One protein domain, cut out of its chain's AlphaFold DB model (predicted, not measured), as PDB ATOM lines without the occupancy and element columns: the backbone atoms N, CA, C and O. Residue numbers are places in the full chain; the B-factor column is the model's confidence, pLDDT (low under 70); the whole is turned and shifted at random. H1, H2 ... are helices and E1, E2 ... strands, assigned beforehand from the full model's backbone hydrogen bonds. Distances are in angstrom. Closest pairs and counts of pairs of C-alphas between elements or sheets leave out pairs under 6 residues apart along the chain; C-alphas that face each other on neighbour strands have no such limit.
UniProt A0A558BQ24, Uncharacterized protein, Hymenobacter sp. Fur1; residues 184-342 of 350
ATOM      1  N   GLU A 184     145.625 152.162  87.934       77.25
ATOM      2  CA  GLU A 184     145.658 150.982  87.061       77.25
ATOM      3  C   GLU A 184     145.523 149.674  87.859       77.25
ATOM      4  O   GLU A 184     144.717 148.815  87.513       77.25
ATOM      5  N   HIS A 185     146.220 149.567  88.996       74.75
ATOM      6  CA  HIS A 185     146.103 148.410  89.887       74.75
ATOM      7  C   HIS A 185     144.706 148.302  90.514       74.75
ATOM      8  O   HIS A 185     144.187 147.204  90.698       74.75
ATOM      9  N   ALA A 186     144.088 149.440  90.833       78.88
ATOM     10  CA  ALA A 186     142.750 149.499  91.413       78.88
ATOM     11  C   ALA A 186     141.634 149.201  90.394       78.88
ATOM     12  O   ALA A 186     140.563 148.734  90.786       78.88
ATOM     13  N   LEU A 187     141.878 149.448  89.102       84.12
ATOM     14  CA  LEU A 187     140.940 149.130  88.026       84.12
ATOM     15  C   LEU A 187     140.737 147.619  87.892       84.12
ATOM     16  O   LEU A 187     139.611 147.186  87.684       84.12
ATOM     17  N   ASN A 188     141.789 146.817  88.081       81.50
ATOM     18  CA  ASN A 188     141.732 145.351  87.999       81.50
ATOM     19  C   ASN A 188     141.219 144.812  86.639       81.50
ATOM     20  O   ASN A 188     140.648 143.726  86.559       81.50
ATOM     21  N   PHE A 189     141.423 145.566  85.556       83.19
ATOM     22  CA  PHE A 189     141.221 145.128  84.171       83.19
ATOM     23  C   PHE A 189     142.172 145.883  83.234       83.19
ATOM     24  O   PHE A 189     142.621 146.986  83.541       83.19
ATOM     25  N   ASP A 190     142.444 145.304  82.064       85.38
ATOM     26  CA  ASP A 190     143.175 145.972  80.985       85.38
ATOM     27  C   ASP A 190     142.199 146.693  80.041       85.38
ATOM     28  O   ASP A 190     141.269 146.092  79.498       85.38
ATOM     29  N   ILE A 191     142.413 147.993  79.821       86.81
ATOM     30  CA  ILE A 191     141.516 148.835  79.011       86.81
ATOM     31  C   ILE A 191     141.473 148.354  77.556       86.81
ATOM     32  O   ILE A 191     140.410 148.367  76.936       86.81
ATOM     33  N   ASN A 192     142.604 147.905  77.001       88.62
ATOM     34  CA  ASN A 192     142.636 147.381  75.633       88.62
ATOM     35  C   ASN A 192     141.813 146.096  75.498       88.62
ATOM     36  O   ASN A 192     141.129 145.907  74.495       88.62
ATOM     37  N   SER A 193     141.831 145.246  76.521       89.19
ATOM     38  CA  SER A 193     140.993 144.051  76.594       89.19
ATOM     39  C   SER A 193     139.506 144.409  76.604       89.19
ATOM     40  O   SER A 193     138.758 143.816  75.832       89.19
ATOM     41  N   ILE A 194     139.084 145.426  77.370       90.94
ATOM     42  CA  ILE A 194     137.694 145.928  77.334       90.94
ATOM     43  C   ILE A 194     137.340 146.509  75.961       90.94
ATOM     44  O   ILE A 194     136.280 146.214  75.422       90.94
ATOM     45  N   LEU A 195     138.237 147.283  75.340       90.44
ATOM     46  CA  LEU A 195     138.003 147.842  74.004       90.44
ATOM     47  C   LEU A 195     137.795 146.770  72.926       90.44
ATOM     48  O   LEU A 195     137.189 147.080  71.901       90.44
ATOM     49  N   ASN A 196     138.256 145.536  73.140       91.19
ATOM     50  CA  ASN A 196     138.022 144.405  72.238       91.19
ATOM     51  C   ASN A 196     136.698 143.666  72.506       91.19
ATOM     52  O   ASN A 196     136.330 142.785  71.728       91.19
ATOM     53  N   GLN A 197     135.986 143.997  73.584       92.12
ATOM     54  CA  GLN A 197     134.661 143.456  73.884       92.12
ATOM     55  C   GLN A 197     133.572 144.183  73.087       92.12
ATOM     56  O   GLN A 197     133.802 145.239  72.491       92.12
ATOM     57  N   GLN A 198     132.365 143.618  73.095       92.12
ATOM     58  CA  GLN A 198     131.193 144.258  72.512       92.12
ATOM     59  C   GLN A 198     130.720 145.419  73.399       92.12
ATOM     60  O   GLN A 198     130.345 145.226  74.555       92.12
ATOM     61  N   GLU A 199     130.711 146.625  72.841       94.62
ATOM     62  CA  GLU A 199     130.189 147.821  73.489       94.62
ATOM     63  C   GLU A 199     128.653 147.843  73.522       94.62
ATOM     64  O   GLU A 199     127.967 147.333  72.635       94.62
ATOM     65  N   VAL A 200     128.106 148.507  74.540       95.94
ATOM     66  CA  VAL A 200     126.685 148.870  74.628       95.94
ATOM     67  C   VAL A 200     126.350 149.937  73.589       95.94
ATOM     68  O   VAL A 200     125.291 149.899  72.965       95.94
ATOM     69  N   SER A 201     127.251 150.905  73.403       96.44
ATOM     70  CA  SER A 201     127.094 151.953  72.398       96.44
ATOM     71  C   SER A 201     128.433 152.527  71.957       96.44
ATOM     72  O   SER A 201     129.338 152.679  72.779       96.44
ATOM     73  N   GLN A 202     128.495 152.939  70.692       95.94
ATOM     74  CA  GLN A 202     129.596 153.691  70.098       95.94
ATOM     75  C   GLN A 202     129.058 154.984  69.468       95.94
ATOM     76  O   GLN A 202     128.020 154.976  68.807       95.94
ATOM     77  N   SER A 203     129.765 156.101  69.639       94.94
ATOM     78  CA  SER A 203     129.454 157.383  68.995       94.94
ATOM     79  C   SER A 203     130.723 158.044  68.466       94.94
ATOM     80  O   SER A 203     131.662 158.289  69.214       94.94
ATOM     81  N   VAL A 204     130.759 158.345  67.166       94.25
ATOM     82  CA  VAL A 204     131.913 158.979  66.507       94.25
ATOM     83  C   VAL A 204     131.632 160.464  66.319       94.25
ATOM     84  O   VAL A 204     130.676 160.832  65.640       94.25
ATOM     85  N   ILE A 205     132.483 161.319  66.886       88.94
ATOM     86  CA  ILE A 205     132.362 162.771  66.760       88.94
ATOM     87  C   ILE A 205     133.388 163.282  65.756       88.94
ATOM     88  O   ILE A 205     134.595 163.101  65.922       88.94
ATOM     89  N   ILE A 206     132.897 163.945  64.709       89.56
ATOM     90  CA  ILE A 206     133.702 164.481  63.610       89.56
ATOM     91  C   ILE A 206     133.730 166.007  63.709       89.56
ATOM     92  O   ILE A 206     132.689 166.649  63.818       89.56
ATOM     93  N   GLU A 207     134.919 166.597  63.627       78.62
ATOM     94  CA  GLU A 207     135.114 168.042  63.534       78.62
ATOM     95  C   GLU A 207     136.037 168.353  62.352       78.62
ATOM     96  O   GLU A 207     137.092 167.744  62.194       78.62
ATOM     97  N   LYS A 208     135.632 169.297  61.491       87.38
ATOM     98  CA  LYS A 208     136.397 169.704  60.292       87.38
ATOM     99  C   LYS A 208     136.795 168.526  59.378       87.38
ATOM    100  O   LYS A 208     137.863 168.537  58.778       87.38
ATOM    101  N   GLY A 209     135.933 167.514  59.267       85.19
ATOM    102  CA  GLY A 209     136.159 166.343  58.409       85.19
ATOM    103  C   GLY A 209     137.104 165.282  58.983       85.19
ATOM    104  O   GLY A 209     137.349 164.285  58.313       85.19
ATOM    105  N   ALA A 210     137.598 165.456  60.213       84.50
ATOM    106  CA  ALA A 210     138.414 164.473  60.918       84.50
ATOM    107  C   ALA A 210     137.699 163.969  62.180       84.50
ATOM    108  O   ALA A 210     136.916 164.697  62.796       84.50
ATOM    109  N   VAL A 211     137.970 162.725  62.580       80.50
ATOM    110  CA  VAL A 211     137.491 162.197  63.865       80.50
ATOM    111  C   VAL A 211     138.140 163.007  64.984       80.50
ATOM    112  O   VAL A 211     139.359 163.001  65.131       80.50
ATOM    113  N   LYS A 212     137.315 163.707  65.762       81.69
ATOM    114  CA  LYS A 212     137.741 164.451  66.947       81.69
ATOM    115  C   LYS A 212     137.934 163.504  68.128       81.69
ATOM    116  O   LYS A 212     138.953 163.567  68.805       81.69
ATOM    117  N   TYR A 213     136.941 162.650  68.371       85.12
ATOM    118  CA  TYR A 213     136.995 161.570  69.349       85.12
ATOM    119  C   TYR A 213     135.896 160.537  69.082       85.12
ATOM    120  O   TYR A 213     134.939 160.797  68.346       85.12
ATOM    121  N   ILE A 214     136.041 159.368  69.698       90.56
ATOM    122  CA  ILE A 214     135.047 158.298  69.702       90.56
ATOM    123  C   ILE A 214     134.694 157.977  71.152       90.56
ATOM    124  O   ILE A 214     135.591 157.754  71.965       90.56
ATOM    125  N   ASP A 215     133.399 157.947  71.448       92.25
ATOM    126  CA  ASP A 215     132.852 157.545  72.739       92.25
ATOM    127  C   ASP A 215     132.362 156.098  72.667       92.25
ATOM    128  O   ASP A 215     131.606 155.735  71.765       92.25
ATOM    129  N   TYR A 216     132.772 155.292  73.638       95.88
ATOM    130  CA  TYR A 216     132.339 153.916  73.841       95.88
ATOM    131  C   TYR A 216     131.713 153.774  75.227       95.88
ATOM    132  O   TYR A 216     132.150 154.423  76.179       95.88
ATOM    133  N   VAL A 217     130.718 152.902  75.355       96.94
ATOM    134  CA  VAL A 217     130.100 152.553  76.641       96.94
ATOM    135  C   VAL A 217     130.112 151.043  76.794       96.94
ATOM    136  O   VAL A 217     129.632 150.336  75.913       96.94
ATOM    137  N   PHE A 218     130.621 150.556  77.918       96.69
ATOM    138  CA  PHE A 218     130.706 149.139  78.251       96.69
ATOM    139  C   PHE A 218     130.003 148.867  79.578       96.69
ATOM    140  O   PHE A 218     130.115 149.656  80.519       96.69
ATOM    141  N   ASN A 219     129.322 147.725  79.656       95.44
ATOM    142  CA  ASN A 219     128.953 147.127  80.934       95.44
ATOM    143  C   ASN A 219     130.117 146.245  81.382       95.44
ATOM    144  O   ASN A 219     130.631 145.455  80.593       95.44
ATOM    145  N   LEU A 220     130.523 146.379  82.636       92.75
ATOM    146  CA  LEU A 220     131.631 145.625  83.198       92.75
ATOM    147  C   LEU A 220     131.126 144.294  83.755       92.75
ATOM    148  O   LEU A 220     130.197 144.259  84.562       92.75
ATOM    149  N   GLU A 221     131.755 143.191  83.345       87.06
ATOM    150  CA  GLU A 221     131.426 141.847  83.846       87.06
ATOM    151  C   GLU A 221     131.704 141.710  85.350       87.06
ATOM    152  O   GLU A 221     130.976 141.030  86.077       87.06
ATOM    153  N   HIS A 222     132.739 142.403  85.829       90.19
ATOM    154  CA  HIS A 222     133.116 142.477  87.231       90.19
ATOM    155  C   HIS A 222     133.094 143.923  87.712       90.19
ATOM    156  O   HIS A 222     133.552 144.829  87.018       90.19
ATOM    157  N   LEU A 223     132.583 144.127  88.928       91.19
ATOM    158  CA  LEU A 223     132.525 145.450  89.535       91.19
ATOM    159  C   LEU A 223     133.934 145.964  89.832       91.19
ATOM    160  O   LEU A 223     134.693 145.331  90.568       91.19
ATOM    161  N   VAL A 224     134.249 147.148  89.325       91.12
ATOM    162  CA  VAL A 224     135.507 147.839  89.617       91.12
ATOM    163  C   VAL A 224     135.359 148.579  90.934       91.12
ATOM    164  O   VAL A 224     134.326 149.203  91.189       91.12
ATOM    165  N   LEU A 225     136.370 148.473  91.803       90.50
ATOM    166  CA  LEU A 225     136.309 148.985  93.179       90.50
ATOM    167  C   LEU A 225     135.028 148.541  93.917       90.50
ATOM    168  O   LEU A 225     134.456 149.284  94.711       90.50
ATOM    169  N   GLU A 226     134.566 147.320  93.620       90.38
ATOM    170  CA  GLU A 226     133.358 146.684  94.164       90.38
ATOM    171  C   GLU A 226     132.019 147.366  93.824       90.38
ATOM    172  O   GLU A 226     130.975 146.884  94.274       90.38
ATOM    173  N   VAL A 227     132.002 148.468  93.060       94.44
ATOM    174  CA  VAL A 227     130.773 149.264  92.860       94.44
ATOM    175  C   VAL A 227     130.527 149.749  91.439       94.44
ATOM    176  O   VAL A 227     129.365 149.913  91.071       94.44
ATOM    177  N   PHE A 228     131.570 149.996  90.649       95.56
ATOM    178  CA  PHE A 228     131.410 150.545  89.307       95.56
ATOM    179  C   PHE A 228     131.126 149.418  88.318       95.56
ATOM    180  O   PHE A 228     131.898 148.466  88.220       95.56
ATOM    181  N   ASP A 229     130.013 149.530  87.601       94.75
ATOM    182  CA  ASP A 229     129.512 148.522  86.663       94.75
ATOM    183  C   ASP A 229     129.417 149.029  85.222       94.75
ATOM    184  O   ASP A 229     129.210 148.236  84.306       94.75
ATOM    185  N   ILE A 230     129.602 150.331  85.003       95.69
ATOM    186  CA  ILE A 230     129.648 150.941  83.678       95.69
ATOM    187  C   ILE A 230     130.997 151.628  83.493       95.69
ATOM    188  O   ILE A 230     131.442 152.376  84.363       95.69
ATOM    189  N   LEU A 231     131.607 151.423  82.326       95.69
ATOM    190  CA  LEU A 231     132.775 152.166  81.869       95.69
ATOM    191  C   LEU A 231     132.430 152.927  80.588       95.69
ATOM    192  O   LEU A 231     132.091 152.325  79.567       95.69
ATOM    193  N   ARG A 232     132.554 154.253  80.619       95.44
ATOM    194  CA  ARG A 232     132.547 155.095  79.420       95.44
ATOM    195  C   ARG A 232     133.983 155.428  79.045       95.44
ATOM    196  O   ARG A 232     134.762 155.841  79.896       95.44
ATOM    197  N   ILE A 233     134.333 155.256  77.777       91.75
ATOM    198  CA  ILE A 233     135.667 155.552  77.254       91.75
ATOM    199  C   ILE A 233     135.527 156.571  76.135       91.75
ATOM    200  O   ILE A 233     134.938 156.269  75.101       91.75
ATOM    201  N   ARG A 234     136.132 157.744  76.300       89.00
ATOM    202  CA  ARG A 234     136.370 158.687  75.204       89.00
ATOM    203  C   ARG A 234     137.809 158.559  74.736       89.00
ATOM    204  O   ARG A 234     138.730 158.837  75.503       89.00
ATOM    205  N   LEU A 235     138.000 158.198  73.472       85.19
ATOM    206  CA  LEU A 235     139.312 158.153  72.828       85.19
ATOM    207  C   LEU A 235     139.443 159.292  71.824       85.19
ATOM    208  O   LEU A 235     138.677 159.373  70.865       85.19
ATOM    209  N   PHE A 236     140.456 160.136  71.994       82.62
ATOM    210  CA  PHE A 236     140.792 161.204  71.046       82.62
ATOM    211  C   PHE A 236     141.702 160.673  69.935       82.62
ATOM    212  O   PHE A 236     142.771 161.206  69.646       82.62
ATOM    213  N   SER A 237     141.287 159.558  69.343       80.38
ATOM    214  CA  SER A 237     141.993 158.868  68.274       80.38
ATOM    215  C   SER A 237     140.976 158.159  67.380       80.38
ATOM    216  O   SER A 237     139.983 157.633  67.888       80.38
ATOM    217  N   PRO A 238     141.205 158.103  66.055       80.88
ATOM    218  CA  PRO A 238     140.402 157.270  65.166       80.88
ATOM    219  C   PRO A 238     140.686 155.771  65.355       80.88
ATOM    220  O   PRO A 238     139.926 154.936  64.874       80.88
ATOM    221  N   VAL A 239     141.786 155.417  66.028       85.81
ATOM    222  CA  VAL A 239     142.167 154.028  66.282       85.81
ATOM    223  C   VAL A 239     141.514 153.570  67.581       85.81
ATOM    224  O   VAL A 239     141.745 154.160  68.637       85.81
ATOM    225  N   ARG A 240     140.733 152.485  67.515       87.69
ATOM    226  CA  ARG A 240     140.131 151.805  68.673       87.69
ATOM    227  C   ARG A 240     141.202 151.043  69.460       87.69
ATOM    228  O   ARG A 240     141.273 149.821  69.431       87.69
ATOM    229  N   LYS A 241     142.091 151.791  70.102       84.44
ATOM    230  CA  LYS A 241     143.184 151.285  70.924       84.44
ATOM    231  C   LYS A 241     143.488 152.310  72.003       84.44
ATOM    232  O   LYS A 241     143.615 153.499  71.712       84.44
ATOM    233  N   PHE A 242     143.638 151.833  73.228       77.12
ATOM    234  CA  PHE A 242     144.181 152.623  74.313       77.12
ATOM    235  C   PHE A 242     145.709 152.547  74.253       77.12
ATOM    236  O   PHE A 242     146.307 151.471  74.351       77.12
ATOM    237  N   ASP A 243     146.343 153.694  74.045       68.19
ATOM    238  CA  ASP A 243     147.795 153.839  74.021       68.19
ATOM    239  C   ASP A 243     148.182 155.026  74.903       68.19
ATOM    240  O   ASP A 243     147.415 155.978  75.044       68.19
ATOM    241  N   LEU A 244     149.384 154.966  75.467       57.47
ATOM    242  CA  LEU A 244     149.957 155.984  76.335       57.47
ATOM    243  C   LEU A 244     149.909 157.359  75.683       57.47
ATOM    244  O   LEU A 244     149.560 158.305  76.366       57.47
ATOM    245  N   MET A 245     150.156 157.440  74.372       61.25
ATOM    246  CA  MET A 245     150.192 158.686  73.595       61.25
ATOM    247  C   MET A 245     148.809 159.260  73.242       61.25
ATOM    248  O   MET A 245     148.728 160.311  72.606       61.25
ATOM    249  N   VAL A 246     147.718 158.569  73.585       66.50
ATOM    250  CA  VAL A 246     146.355 158.959  73.204       66.50
ATOM    251  C   VAL A 246     145.667 159.636  74.383       66.50
ATOM    252  O   VAL A 246     145.451 159.024  75.431       66.50
ATOM    253  N   HIS A 247     145.266 160.897  74.198       77.00
ATOM    254  CA  HIS A 247     144.390 161.564  75.156       77.00
ATOM    255  C   HIS A 247     143.100 160.754  75.320       77.00
ATOM    256  O   HIS A 247     142.476 160.333  74.338       77.00
ATOM    257  N   SER A 248     142.717 160.510  76.567       79.94
ATOM    258  CA  SER A 248     141.586 159.650  76.897       79.94
ATOM    259  C   SER A 248     140.870 160.130  78.150       79.94
ATOM    260  O   SER A 248     141.474 160.739  79.034       79.94
ATOM    261  N   ASN A 249     139.569 159.855  78.210       87.38
ATOM    262  CA  ASN A 249     138.771 159.989  79.421       87.38
ATOM    263  C   ASN A 249     138.073 158.656  79.698       87.38
ATOM    264  O   ASN A 249     137.384 158.131  78.820       87.38
ATOM    265  N   LEU A 250     138.269 158.127  80.898       90.00
ATOM    266  CA  LEU A 250     137.607 156.937  81.410       90.00
ATOM    267  C   LEU A 250     136.654 157.381  82.513       90.00
ATOM    268  O   LEU A 250     137.101 157.913  83.525       90.00
ATOM    269  N   GLU A 251     135.361 157.141  82.341       93.69
ATOM    270  CA  GLU A 251     134.365 157.402  83.377       93.69
ATOM    271  C   GLU A 251     133.814 156.069  83.879       93.69
ATOM    272  O   GLU A 251     133.120 155.350  83.155       93.69
ATOM    273  N   LEU A 252     134.123 155.735  85.126       95.25
ATOM    274  CA  LEU A 252     133.532 154.611  85.839       95.25
ATOM    275  C   LEU A 252     132.306 155.091  86.602       95.25
ATOM    276  O   LEU A 252     132.394 156.012  87.412       95.25
ATOM    277  N   ILE A 253     131.164 154.460  86.351       95.31
ATOM    278  CA  ILE A 253     129.868 154.882  86.884       95.31
ATOM    279  C   ILE A 253     129.237 153.721  87.641       95.31
ATOM    280  O   ILE A 253     129.250 152.580  87.181       95.31
ATOM    281  N   CYS A 254     128.692 154.024  88.818       95.19
ATOM    282  CA  CYS A 254     127.836 153.109  89.556       95.19
ATOM    283  C   CYS A 254     126.390 153.334  89.105       95.19
ATOM    284  O   CYS A 254     125.767 154.333  89.462       95.19
ATOM    285  N   SER A 255     125.850 152.413  88.307       90.75
ATOM    286  CA  SER A 255     124.482 152.511  87.784       90.75
ATOM    287  C   SER A 255     123.408 152.297  88.858       90.75
ATOM    288  O   SER A 255     122.242 152.655  88.674       90.75
ATOM    289  N   LYS A 256     123.796 151.706  89.993       88.75
ATOM    290  CA  LYS A 256     122.916 151.330  91.103       88.75
ATOM    291  C   LYS A 256     123.045 152.311  92.262       88.75
ATOM    292  O   LYS A 256     124.052 152.991  92.428       88.75
ATOM    293  N   SER A 257     122.032 152.338  93.125       87.81
ATOM    294  CA  SER A 257     122.127 153.061  94.393       87.81
ATOM    295  C   SER A 257     123.256 152.487  95.248       87.81
ATOM    296  O   SER A 257     123.293 151.279  95.500       87.81
ATOM    297  N   ILE A 258     124.126 153.361  95.738       91.19
ATOM    298  CA  ILE A 258     125.246 153.023  96.609       91.19
ATOM    299  C   ILE A 258     125.058 153.684  97.976       91.19
ATOM    300  O   ILE A 258     124.578 154.811  98.078       91.19
ATOM    301  N   ASP A 259     125.419 152.957  99.030       91.25
ATOM    302  CA  ASP A 259     125.399 153.478 100.394       91.25
ATOM    303  C   ASP A 259     126.620 154.367 100.680       91.25
ATOM    304  O   ASP A 259     127.724 154.113 100.184       91.25
ATOM    305  N   TYR A 260     126.433 155.390 101.517       91.06
ATOM    306  CA  TYR A 260     127.478 156.367 101.817       91.06
ATOM    307  C   TYR A 260     128.696 155.745 102.505       91.06
ATOM    308  O   TYR A 260     129.812 156.195 102.259       91.06
ATOM    309  N   THR A 261     128.532 154.660 103.271       93.44
ATOM    310  CA  THR A 261     129.675 153.970 103.890       93.44
ATOM    311  C   THR A 261     130.588 153.331 102.843       93.44
ATOM    312  O   THR A 261     131.813 153.386 102.961       93.44
ATOM    313  N   LYS A 262     130.016 152.778 101.762       94.31
ATOM    314  CA  LYS A 262     130.791 152.235 100.638       94.31
ATOM    315  C   LYS A 262     131.480 153.343  99.851       94.31
ATOM    316  O   LYS A 262     132.652 153.180  99.517       94.31
ATOM    317  N   MET A 263     130.783 154.454  99.597       94.81
ATOM    318  CA  MET A 263     131.374 155.632  98.948       94.81
ATOM    319  C   MET A 263     132.562 156.166  99.752       94.81
ATOM    320  O   MET A 263     133.650 156.325  99.201       94.81
ATOM    321  N   ALA A 264     132.383 156.351 101.064       93.75
ATOM    322  CA  ALA A 264     133.427 156.815 101.969       93.75
ATOM    323  C   ALA A 264     134.627 155.860 101.988       93.75
ATOM    324  O   ALA A 264     135.762 156.303 101.855       93.75
ATOM    325  N   ARG A 265     134.400 154.541 102.051       94.69
ATOM    326  CA  ARG A 265     135.480 153.540 102.008       94.69
ATOM    327  C   ARG A 265     136.296 153.612 100.714       94.69
ATOM    328  O   ARG A 265     137.518 153.510 100.769       94.69
ATOM    329  N   ILE A 266     135.647 153.790  99.562       94.00
ATOM    330  CA  ILE A 266     136.339 153.925  98.269       94.00
ATOM    331  C   ILE A 266     137.141 155.225  98.226       94.00
ATOM    332  O   ILE A 266     138.313 155.205  97.856       94.00
ATOM    333  N   ALA A 267     136.543 156.335  98.660       93.44
ATOM    334  CA  ALA A 267     137.222 157.620  98.757       93.44
ATOM    335  C   ALA A 267     138.446 157.547  99.687       93.44
ATOM    336  O   ALA A 267     139.540 157.920  99.272       93.44
ATOM    337  N   SER A 268     138.312 156.976 100.887       92.06
ATOM    338  CA  SER A 268     139.435 156.727 101.801       92.06
ATOM    339  C   SER A 268     140.485 155.787 101.205       92.06
ATOM    340  O   SER A 268     141.674 155.975 101.447       92.06
ATOM    341  N   GLY A 269     140.081 154.797 100.405       91.44
ATOM    342  CA  GLY A 269     141.001 153.920  99.679       91.44
ATOM    343  C   GLY A 269     141.852 154.683  98.663       91.44
ATOM    344  O   GLY A 269     143.075 154.535  98.654       91.44
ATOM    345  N   LEU A 270     141.229 155.555  97.864       91.06
ATOM    346  CA  LEU A 270     141.943 156.421  96.922       91.06
ATOM    347  C   LEU A 270     142.826 157.443  97.644       91.06
ATOM    348  O   LEU A 270     143.975 157.620  97.255       91.06
ATOM    349  N   ILE A 271     142.351 158.052  98.731       90.56
ATOM    350  CA  ILE A 271     143.163 158.945  99.571       90.56
ATOM    351  C   ILE A 271     144.360 158.191 100.163       90.56
ATOM    352  O   ILE A 271     145.478 158.686 100.140       90.56
ATOM    353  N   SER A 272     144.187 156.956 100.632       88.81
ATOM    354  CA  SER A 272     145.307 156.152 101.136       88.81
ATOM    355  C   SER A 272     146.346 155.864 100.047       88.81
ATOM    356  O   SER A 272     147.551 155.904 100.327       88.81
ATOM    357  N   LEU A 273     145.887 155.614  98.815       87.06
ATOM    358  CA  LEU A 273     146.724 155.365  97.640       87.06
ATOM    359  C   LEU A 273     147.492 156.622  97.202       87.06
ATOM    360  O   LEU A 273     148.684 156.546  96.903       87.06
ATOM    361  N   TYR A 274     146.819 157.773  97.207       86.94
ATOM    362  CA  TYR A 274     147.304 159.028  96.637       86.94
ATOM    363  C   TYR A 274     147.718 160.093  97.657       86.94
ATOM    364  O   TYR A 274     148.188 161.155  97.256       86.94
ATOM    365  N   SER A 275     147.618 159.813  98.955       86.06
ATOM    366  CA  SER A 275     147.827 160.781 100.037       86.06
ATOM    367  C   SER A 275     146.978 162.048  99.827       86.06
ATOM    368  O   SER A 275     145.819 161.952  99.410       86.06
ATOM    369  N   LYS A 276     147.563 163.227 100.077       88.06
ATOM    370  CA  LYS A 276     146.955 164.537  99.830       88.06
ATOM    371  C   LYS A 276     146.328 164.613  98.446       88.06
ATOM    372  O   LYS A 276     146.963 164.244  97.453       88.06
ATOM    373  N   ASP A 277     145.109 165.133  98.394       85.12
ATOM    374  CA  ASP A 277     144.481 165.568  97.152       85.12
ATOM    375  C   ASP A 277     145.061 166.904  96.661       85.12
ATOM    376  O   ASP A 277     145.912 167.520  97.309       85.12
ATOM    377  N   THR A 278     144.614 167.369  95.494       81.75
ATOM    378  CA  THR A 278     145.045 168.656  94.927       81.75
ATOM    379  C   THR A 278     144.718 169.852  95.828       81.75
ATOM    380  O   THR A 278     145.371 170.885  95.717       81.75
ATOM    381  N   LEU A 279     143.731 169.731  96.718       78.44
ATOM    382  CA  LEU A 279     143.374 170.780  97.673       78.44
ATOM    383  C   LEU A 279     144.187 170.692  98.975       78.44
ATOM    384  O   LEU A 279     144.131 171.622  99.779       78.44
ATOM    385  N   GLY A 280     144.978 169.631  99.159       77.44
ATOM    386  CA  GLY A 280     145.844 169.406 100.315       77.44
ATOM    387  C   GLY A 280     145.231 168.536 101.418       77.44
ATOM    388  O   GLY A 280     145.840 168.415 102.480       77.44
ATOM    389  N   SER A 281     144.065 167.928 101.186       82.38
ATOM    390  CA  SER A 281     143.331 167.135 102.181       82.38
ATOM    391  C   SER A 281     143.836 165.691 102.242       82.38
ATOM    392  O   SER A 281     143.938 165.033 101.207       82.38
ATOM    393  N   GLU A 282     144.118 165.180 103.447       86.19
ATOM    394  CA  GLU A 282     144.683 163.830 103.667       86.19
ATOM    395  C   GLU A 282     143.659 162.777 104.104       86.19
ATOM    396  O   GLU A 282     143.986 161.597 104.207       86.19
ATOM    397  N   GLU A 283     142.429 163.192 104.388       89.00
ATOM    398  CA  GLU A 283     141.347 162.323 104.842       89.00
ATOM    399  C   GLU A 283     139.991 162.891 104.421       89.00
ATOM    400  O   GLU A 283     139.909 163.989 103.868       89.00
ATOM    401  N   LEU A 284     138.923 162.117 104.616       86.19
ATOM    402  CA  LEU A 284     137.561 162.623 104.461       86.19
ATOM    403  C   LEU A 284     137.181 163.411 105.708       86.19
ATOM    404  O   LEU A 284     137.179 162.859 106.807       86.19
ATOM    405  N   MET A 285     136.811 164.672 105.524       84.69
ATOM    406  CA  MET A 285     136.340 165.503 106.623       84.69
ATOM    407  C   MET A 285     134.895 165.142 107.003       84.69
ATOM    408  O   MET A 285     134.137 164.679 106.145       84.69
ATOM    409  N   PRO A 286     134.454 165.403 108.249       82.19
ATOM    410  CA  PRO A 286     133.091 165.093 108.686       82.19
ATOM    411  C   PRO A 286     131.998 165.657 107.763       82.19
ATOM    412  O   PRO A 286     131.119 164.915 107.336       82.19
ATOM    413  N   TYR A 287     132.124 166.921 107.340       78.62
ATOM    414  CA  TYR A 287     131.156 167.561 106.438       78.62
ATOM    415  C   TYR A 287     131.070 166.882 105.059       78.62
ATOM    416  O   TYR A 287     130.071 166.996 104.355       78.62
ATOM    417  N   GLU A 288     132.111 166.169 104.632       81.56
ATOM    418  CA  GLU A 288     132.097 165.423 103.373       81.56
ATOM    419  C   GLU A 288     131.366 164.100 103.500       81.56
ATOM    420  O   GLU A 288     130.716 163.668 102.550       81.56
ATOM    421  N   VAL A 289     131.437 163.483 104.678       86.19
ATOM    422  CA  VAL A 289     130.629 162.308 105.010       86.19
ATOM    423  C   VAL A 289     129.150 162.691 105.039       86.19
ATOM    424  O   VAL A 289     128.336 161.988 104.439       86.19
ATOM    425  N   ASP A 290     128.820 163.842 105.630       76.94
ATOM    426  CA  ASP A 290     127.457 164.384 105.623       76.94
ATOM    427  C   ASP A 290     126.978 164.642 104.181       76.94
ATOM    428  O   ASP A 290     125.927 164.155 103.765       76.94
ATOM    429  N   ASN A 291     127.802 165.294 103.355       83.56
ATOM    430  CA  ASN A 291     127.516 165.545 101.935       83.56
ATOM    431  C   ASN A 291     127.296 164.257 101.113       83.56
ATOM    432  O   ASN A 291     126.417 164.195 100.243       83.56
ATOM    433  N   LEU A 292     128.077 163.206 101.385       87.81
ATOM    434  CA  LEU A 292     127.886 161.882 100.786       87.81
ATOM    435  C   LEU A 292     126.532 161.279 101.177       87.81
ATOM    436  O   LEU A 292     125.841 160.715 100.324       87.81
ATOM    437  N   GLN A 293     126.134 161.415 102.442       86.81
ATOM    438  CA  GLN A 293     124.843 160.944 102.940       86.81
ATOM    439  C   GLN A 293     123.670 161.727 102.327       86.81
ATOM    440  O   GLN A 293     122.648 161.136 101.965       86.81
ATOM    441  N   GLU A 294     123.821 163.039 102.148       84.00
ATOM    442  CA  GLU A 294     122.790 163.923 101.593       84.00
ATOM    443  C   GLU A 294     122.607 163.804 100.070       84.00
ATOM    444  O   GLU A 294     121.602 164.266  99.521       84.00
ATOM    445  N   GLY A 295     123.518 163.125  99.368       81.25
ATOM    446  CA  GLY A 295     123.390 162.886  97.929       81.25
ATOM    447  C   GLY A 295     124.159 163.855  97.034       81.25
ATOM    448  O   GLY A 295     123.939 163.839  95.820       81.25
ATOM    449  N   HIS A 296     125.007 164.706  97.611       81.75
ATOM    450  CA  HIS A 296     125.683 165.790  96.908       81.75
ATOM    451  C   HIS A 296     127.091 165.997  97.470       81.75
ATOM    452  O   HIS A 296     127.288 166.777  98.394       81.75
ATOM    453  N   TRP A 297     128.088 165.342  96.875       85.25
ATOM    454  CA  TRP A 297     129.490 165.501  97.251       85.25
ATOM    455  C   TRP A 297     130.327 165.875  96.029       85.25
ATOM    456  O   TRP A 297     130.396 165.134  95.046       85.25
ATOM    457  N   VAL A 298     130.964 167.050  96.106       79.69
ATOM    458  CA  VAL A 298     131.787 167.619  95.023       79.69
ATOM    459  C   VAL A 298     132.944 166.694  94.662       79.69
ATOM    460  O   VAL A 298     133.331 166.641  93.496       79.69
ATOM    461  N   GLY A 299     133.430 165.927  95.639       89.06
ATOM    462  CA  GLY A 299     134.409 164.891  95.398       89.06
ATOM    463  C   GLY A 299     135.825 165.219  95.836       89.06
ATOM    464  O   GLY A 299     136.095 166.222  96.497       89.06
ATOM    465  N   ARG A 300     136.737 164.344  95.424       88.88
ATOM    466  CA  ARG A 300     138.188 164.463  95.590       88.88
ATOM    467  C   ARG A 300     138.863 164.395  94.239       88.88
ATOM    468  O   ARG A 300     138.416 163.650  93.370       88.88
ATOM    469  N   MET A 301     139.948 165.146  94.083       90.62
ATOM    470  CA  MET A 301     140.652 165.227  92.812       90.62
ATOM    471  C   MET A 301     142.166 165.246  92.992       90.62
ATOM    472  O   MET A 301     142.689 165.937  93.864       90.62
ATOM    473  N   TRP A 302     142.858 164.520  92.120       90.69
ATOM    474  CA  TRP A 302     144.311 164.472  92.051       90.69
ATOM    475  C   TRP A 302     144.760 164.787  90.628       90.69
ATOM    476  O   TRP A 302     144.405 164.076  89.691       90.69
ATOM    477  N   TYR A 303     145.569 165.830  90.472       87.62
ATOM    478  CA  TYR A 303     146.343 166.081  89.255       87.62
ATOM    479  C   TYR A 303     147.750 165.550  89.444       87.62
ATOM    480  O   TYR A 303     148.422 165.936  90.397       87.62
ATOM    481  N   LEU A 304     148.200 164.673  88.554       86.12
ATOM    482  CA  LEU A 304     149.442 163.934  88.735       86.12
ATOM    483  C   LEU A 304     150.371 164.141  87.544       86.12
ATOM    484  O   LEU A 304     149.942 164.173  86.387       86.12
ATOM    485  N   ASN A 305     151.658 164.302  87.835       83.94
ATOM    486  CA  ASN A 305     152.715 164.381  86.833       83.94
ATOM    487  C   ASN A 305     153.229 162.975  86.456       83.94
ATOM    488  O   ASN A 305     152.788 161.960  87.000       83.94
ATOM    489  N   LYS A 306     154.184 162.902  85.522       78.81
ATOM    490  CA  LYS A 306     154.758 161.629  85.038       78.81
ATOM    491  C   LYS A 306     155.483 160.821  86.114       78.81
ATOM    492  O   LYS A 306     155.536 159.600  86.031       78.81
ATOM    493  N   SER A 307     156.027 161.502  87.118       80.81
ATOM    494  CA  SER A 307     156.664 160.881  88.279       80.81
ATOM    495  C   SER A 307     155.646 160.454  89.336       80.81
ATOM    496  O   SER A 307     156.050 160.065  90.426       80.81
ATOM    497  N   HIS A 308     154.343 160.550  89.041       82.31
ATOM    498  CA  HIS A 308     153.259 160.170  89.944       82.31
ATOM    499  C   HIS A 308     153.300 160.951  91.271       82.31
ATOM    500  O   HIS A 308     153.003 160.423  92.339       82.31
ATOM    501  N   ALA A 309     153.694 162.226  91.206       86.00
ATOM    502  CA  ALA A 309     153.545 163.219  92.272       86.00
ATOM    503  C   ALA A 309     152.443 164.224  91.898       86.00
ATOM    504  O   ALA A 309     152.073 164.316  90.722       86.00
ATOM    505  N   LEU A 310     151.922 164.984  92.873       86.25
ATOM    506  CA  LEU A 310     150.942 166.032  92.574       86.25
ATOM    507  C   LEU A 310     151.552 167.077  91.636       86.25
ATOM    508  O   LEU A 310     152.634 167.610  91.881       86.25
ATOM    509  N   TRP A 311     150.846 167.360  90.548       83.19
ATOM    510  CA  TRP A 311     151.248 168.357  89.571       83.19
ATOM    511  C   TRP A 311     151.028 169.772  90.117       83.19
ATOM    512  O   TRP A 311     149.994 170.062  90.721       83.19
ATOM    513  N   SER A 312     151.984 170.667  89.855       75.69
ATOM    514  CA  SER A 312     151.894 172.082  90.218       75.69
ATOM    515  C   SER A 312     152.269 172.979  89.044       75.69
ATOM    516  O   SER A 312     153.374 172.888  88.507       75.69
ATOM    517  N   SER A 313     151.393 173.930  88.711       69.12
ATOM    518  CA  SER A 313     151.626 174.918  87.650       69.12
ATOM    519  C   SER A 313     152.773 175.888  87.944       69.12
ATOM    520  O   SER A 313     153.214 176.596  87.049       69.12
ATOM    521  N   SER A 314     153.247 175.960  89.192       65.75
ATOM    522  CA  SER A 314     154.402 176.782  89.584       65.75
ATOM    523  C   SER A 314     155.752 176.181  89.178       65.75
ATOM    524  O   SER A 314     156.793 176.768  89.467       65.75
ATOM    525  N   ARG A 315     155.753 175.004  88.540       65.06
ATOM    526  CA  ARG A 315     156.954 174.310  88.077       65.06
ATOM    527  C   ARG A 315     156.969 174.263  86.558       65.06
ATOM    528  O   ARG A 315     156.348 173.395  85.956       65.06
ATOM    529  N   ASP A 316     157.755 175.153  85.962       49.75
ATOM    530  CA  ASP A 316     157.877 175.332  84.506       49.75
ATOM    531  C   ASP A 316     158.306 174.065  83.729       49.75
ATOM    532  O   ASP A 316     158.207 174.033  82.506       49.75
ATOM    533  N   ALA A 317     158.775 173.013  84.415       56.91
ATOM    534  CA  ALA A 317     159.243 171.763  83.811       56.91
ATOM    535  C   ALA A 317     158.296 170.556  83.993       56.91
ATOM    536  O   ALA A 317     158.578 169.484  83.453       56.91
ATOM    537  N   GLU A 318     157.199 170.679  84.749       67.00
ATOM    538  CA  GLU A 318     156.309 169.546  85.024       67.00
ATOM    539  C   GLU A 318     155.064 169.565  84.128       67.00
ATOM    540  O   GLU A 318     154.217 170.453  84.215       67.00
ATOM    541  N   ASN A 319     154.913 168.533  83.294       72.69
ATOM    542  CA  ASN A 319     153.682 168.292  82.546       72.69
ATOM    543  C   ASN A 319     152.732 167.408  83.362       72.69
ATOM    544  O   ASN A 319     153.146 166.380  83.908       72.69
ATOM    545  N   MET A 320     151.456 167.791  83.404       77.94
ATOM    546  CA  MET A 320     150.390 166.939  83.926       77.94
ATOM    547  C   MET A 320     150.268 165.702  83.030       77.94
ATOM    548  O   MET A 320     150.116 165.822  81.817       77.94
ATOM    549  N   ALA A 321     150.357 164.522  83.632       79.06
ATOM    550  CA  ALA A 321     150.260 163.246  82.935       79.06
ATOM    551  C   ALA A 321     148.808 162.763  82.916       79.06
ATOM    552  O   ALA A 321     148.260 162.439  81.860       79.06
ATOM    553  N   TYR A 322     148.157 162.785  84.079       80.62
ATOM    554  CA  TYR A 322     146.771 162.368  84.208       80.62
ATOM    555  C   TYR A 322     146.091 163.003  85.423       80.62
ATOM    556  O   TYR A 322     146.744 163.577  86.299       80.62
ATOM    557  N   SER A 323     144.766 162.909  85.462       87.50
ATOM    558  CA  SER A 323     143.958 163.320  86.600       87.50
ATOM    559  C   SER A 323     142.965 162.245  87.006       87.50
ATOM    560  O   SER A 323     142.556 161.409  86.200       87.50
ATOM    561  N   LEU A 324     142.604 162.285  88.282       90.69
ATOM    562  CA  LEU A 324     141.608 161.433  88.909       90.69
ATOM    563  C   LEU A 324     140.606 162.313  89.622       90.69
ATOM    564  O   LEU A 324     141.018 163.190  90.376       90.69
ATOM    565  N   SER A 325     139.318 162.062  89.429       92.44
ATOM    566  CA  SER A 325     138.256 162.751  90.153       92.44
ATOM    567  C   SER A 325     137.198 161.753  90.593       92.44
ATOM    568  O   SER A 325     136.615 161.064  89.764       92.44
ATOM    569  N   LEU A 326     136.945 161.666  91.894       94.94
ATOM    570  CA  LEU A 326     135.868 160.860  92.459       94.94
ATOM    571  C   LEU A 326     134.779 161.801  92.953       94.94
ATOM    572  O   LEU A 326     135.080 162.639  93.789       94.94
ATOM    573  N   SER A 327     133.537 161.656  92.494       92.75
ATOM    574  CA  SER A 327     132.433 162.560  92.847       92.75
ATOM    575  C   SER A 327     131.104 161.825  93.018       92.75
ATOM    576  O   SER A 327     130.951 160.676  92.591       92.75
ATOM    577  N   TYR A 328     130.134 162.487  93.656       92.31
ATOM    578  CA  TYR A 328     128.781 161.961  93.808       92.31
ATOM    579  C   TYR A 328     127.716 163.035  93.584       92.31
ATOM    580  O   TYR A 328     127.605 163.994  94.351       92.31
ATOM    581  N   ASP A 329     126.875 162.831  92.572       86.75
ATOM    582  CA  ASP A 329     125.654 163.615  92.384       86.75
ATOM    583  C   ASP A 329     124.470 162.690  92.107       86.75
ATOM    584  O   ASP A 329     124.292 162.170  91.001       86.75
ATOM    585  N   LYS A 330     123.606 162.538  93.115       84.38
ATOM    586  CA  LYS A 330     122.400 161.706  93.046       84.38
ATOM    587  C   LYS A 330     121.447 162.102  91.910       84.38
ATOM    588  O   LYS A 330     120.644 161.275  91.484       84.38
ATOM    589  N   LYS A 331     121.483 163.354  91.437       79.62
ATOM    590  CA  LYS A 331     120.574 163.869  90.395       79.62
ATOM    591  C   LYS A 331     121.133 163.745  88.977       79.62
ATOM    592  O   LYS A 331     120.404 164.047  88.034       79.62
ATOM    593  N   ARG A 332     122.404 163.368  88.822       78.81
ATOM    594  CA  ARG A 332     123.084 163.261  87.522       78.81
ATOM    595  C   ARG A 332     123.595 161.841  87.303       78.81
ATOM    596  O   ARG A 332     122.789 160.930  87.157       78.81
ATOM    597  N   ASP A 333     124.912 161.666  87.278       76.69
ATOM    598  CA  ASP A 333     125.580 160.405  86.955       76.69
ATOM    599  C   ASP A 333     125.781 159.495  88.182       76.69
ATOM    600  O   ASP A 333     126.385 158.435  88.062       76.69
ATOM    601  N   GLY A 334     125.286 159.879  89.364       89.88
ATOM    602  CA  GLY A 334     125.468 159.099  90.583       89.88
ATOM    603  C   GLY A 334     126.910 159.154  91.080       89.88
ATOM    604  O   GLY A 334     127.527 160.221  91.084       89.88
ATOM    605  N   PHE A 335     127.415 158.026  91.587       95.06
ATOM    606  CA  PHE A 335     128.788 157.916  92.081       95.06
ATOM    607  C   PHE A 335     129.719 157.594  90.916       95.06
ATOM    608  O   PHE A 335     129.520 156.587  90.228       95.06
ATOM    609  N   LYS A 336     130.710 158.459  90.693       95.25
ATOM    610  CA  LYS A 336     131.526 158.456  89.481       95.25
ATOM    611  C   LYS A 336     133.004 158.655  89.789       95.25
ATOM    612  O   LYS A 336     133.357 159.539  90.566       95.25
ATOM    613  N   LEU A 337     133.846 157.863  89.131       95.00
ATOM    614  CA  LEU A 337     135.293 158.041  89.077       95.00
ATOM    615  C   LEU A 337     135.701 158.385  87.639       95.00
ATOM    616  O   LEU A 337     135.578 157.553  86.745       95.00
ATOM    617  N   ASP A 338     136.199 159.599  87.437       92.56
ATOM    618  CA  ASP A 338     136.771 160.062  86.174       92.56
ATOM    619  C   ASP A 338     138.295 159.926  86.198       92.56
ATOM    620  O   ASP A 338     138.952 160.321  87.167       92.56
ATOM    621  N   ILE A 339     138.860 159.411  85.108       89.56
ATOM    622  CA  ILE A 339     140.299 159.297  84.881       89.56
ATOM    623  C   ILE A 339     140.624 159.919  83.528       89.56
ATOM    624  O   ILE A 339     140.252 159.381  82.484       89.56
ATOM    625  N   VAL A 340     141.348 161.036  83.527       83.62
ATOM    626  CA  VAL A 340     141.707 161.746  82.293       83.62
ATOM    627  C   VAL A 340     143.206 161.641  82.058       83.62
ATOM    628  O   VAL A 340     143.992 162.161  82.843       83.62
ATOM    629  N   GLY A 341     143.619 160.997  80.968       76.19
ATOM    630  CA  GLY A 341     145.025 160.917  80.558       76.19
ATOM    631  C   GLY A 341     145.362 162.002  79.539       76.19
ATOM    632  O   GLY A 341     144.783 162.015  78.459       76.19
ATOM    633  N   TYR A 342     146.313 162.894  79.825       65.25
ATOM    634  CA  TYR A 342     146.658 164.070  79.002       65.25
ATOM    635  C   TYR A 342     147.834 163.826  78.043       65.25
ATOM    636  O   TYR A 342     148.663 164.711  77.858       65.25
TER     637      TYR A 342
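AT A GLANCE: This is residues 184 to 342 of the 350 residues of an uncharacterized protein of Hymenobacter sp. Fur1 (UniProt A0A558BQ24). Look for one twisted wall of seven antiparallel strands, with two helices, H3 and H4, packed over the end of it that holds E5 and E6. Two very short helices, H1 and H2, only graze the sheet, near the long strand E2, and E1 and E5 make its two edges. The printed part has 159 residues, with four named helices and seven named strands in the order H1 H2 E1 E2 E3 E4 H3 H4 E5 E6 E7, while across the sheet the order is E1 E2 E3 E4 E7 E6 E5. The class is mixed, helices and strands, and the whole is compact, with a radius of gyration of the C-alphas of 16.4 A and a rounded outline of 49 by 42 by 28 A.

IN THESE COORDINATES: Find C-alpha 184 at (145.658, 150.982, 87.061), where H1, residues 184 to 187, begins. H2 follows as residues 191 to 195. The strand E1, residues 201 to 207, runs 20.0 A, and after it E2, residues 210 to 224, runs 33.3 A and bends by 98 degrees at residue 221. E3 is residues 228 to 235, 19.8 A long, and E4 is residues 248 to 253, 16.1 A long. Look next at C-alpha 260, at (127.478, 156.367, 101.817): from there H3, residues 260 to 274, runs 20.7 A. H4 is residues 286 to 294, 12.6 A long. E5, residues 296 to 305, runs 28.9 A, and E6, residues 320 to 329, runs 26.4 A. E7, residues 334 to 341, runs 22.1 A and ends with C-alpha 341 at (145.025, 160.917, 80.558).

HOW THE PARTS SIT: Walk across the sheet from its edge strand E1. E1 and E2 form a hairpin, at 157 degrees between their directions, with N 203 and O 215 2.8 A apart. E2 and E3 form the next hairpin, with N 216 and O 233 at 2.8 A, and E3 and E4 another, with N 232 and O 251 at 2.8 A. E1 E2 E3 E4 are a meander, each strand the antiparallel neighbour of the one before, and E5 E6 E7 are a second one. The two meet where E4 and E7 are antiparallel neighbours at 163 degrees, with N 250 and O 339 2.8 A apart. E7 and E6 have N 325 and O 338 at 2.9 A, and E6 and the edge strand E5 have N 302 and O 324 at 2.9 A. H3 and H4 on one face of this sheet make two layers, helices over strands. H3 lies over E6 and E5 at a height over the sheet of 10.1 A and runs along the strands, at 12 degrees to E6 on the local plane; its closest C-alphas to E6 are those of Ala 267 and Leu 326, 7.2 A. H4 lies over E5 at a height of 8.0 A, slantwise to the strands at 48 degrees to E5 on the local plane. H3, with residues 260 to 264 alone, touches H4 at a steep tilt of 45 degrees, opposite ways, and the C-alphas of Tyr 260 and Gln 293, the closest, are 5.4 A apart. H1 is only just on the sheet, with 5 pairs of C-alphas within 10 A. Every O i to N i+4 pair is within hydrogen-bond range in H2, H3 and H4, and H1 is too short for such a pair.

THE WHOLE: The two C-alphas farthest apart are those of Gly 209 and Pro 286, 50.4 A. The printed part has no cut, and its long links are E3 to E4, H3 to H4 and E5 to E6. Mean pLDDT of the printed part is 85.8; look for values under 70 at residues 243 to 246, 313 to 318 and 342.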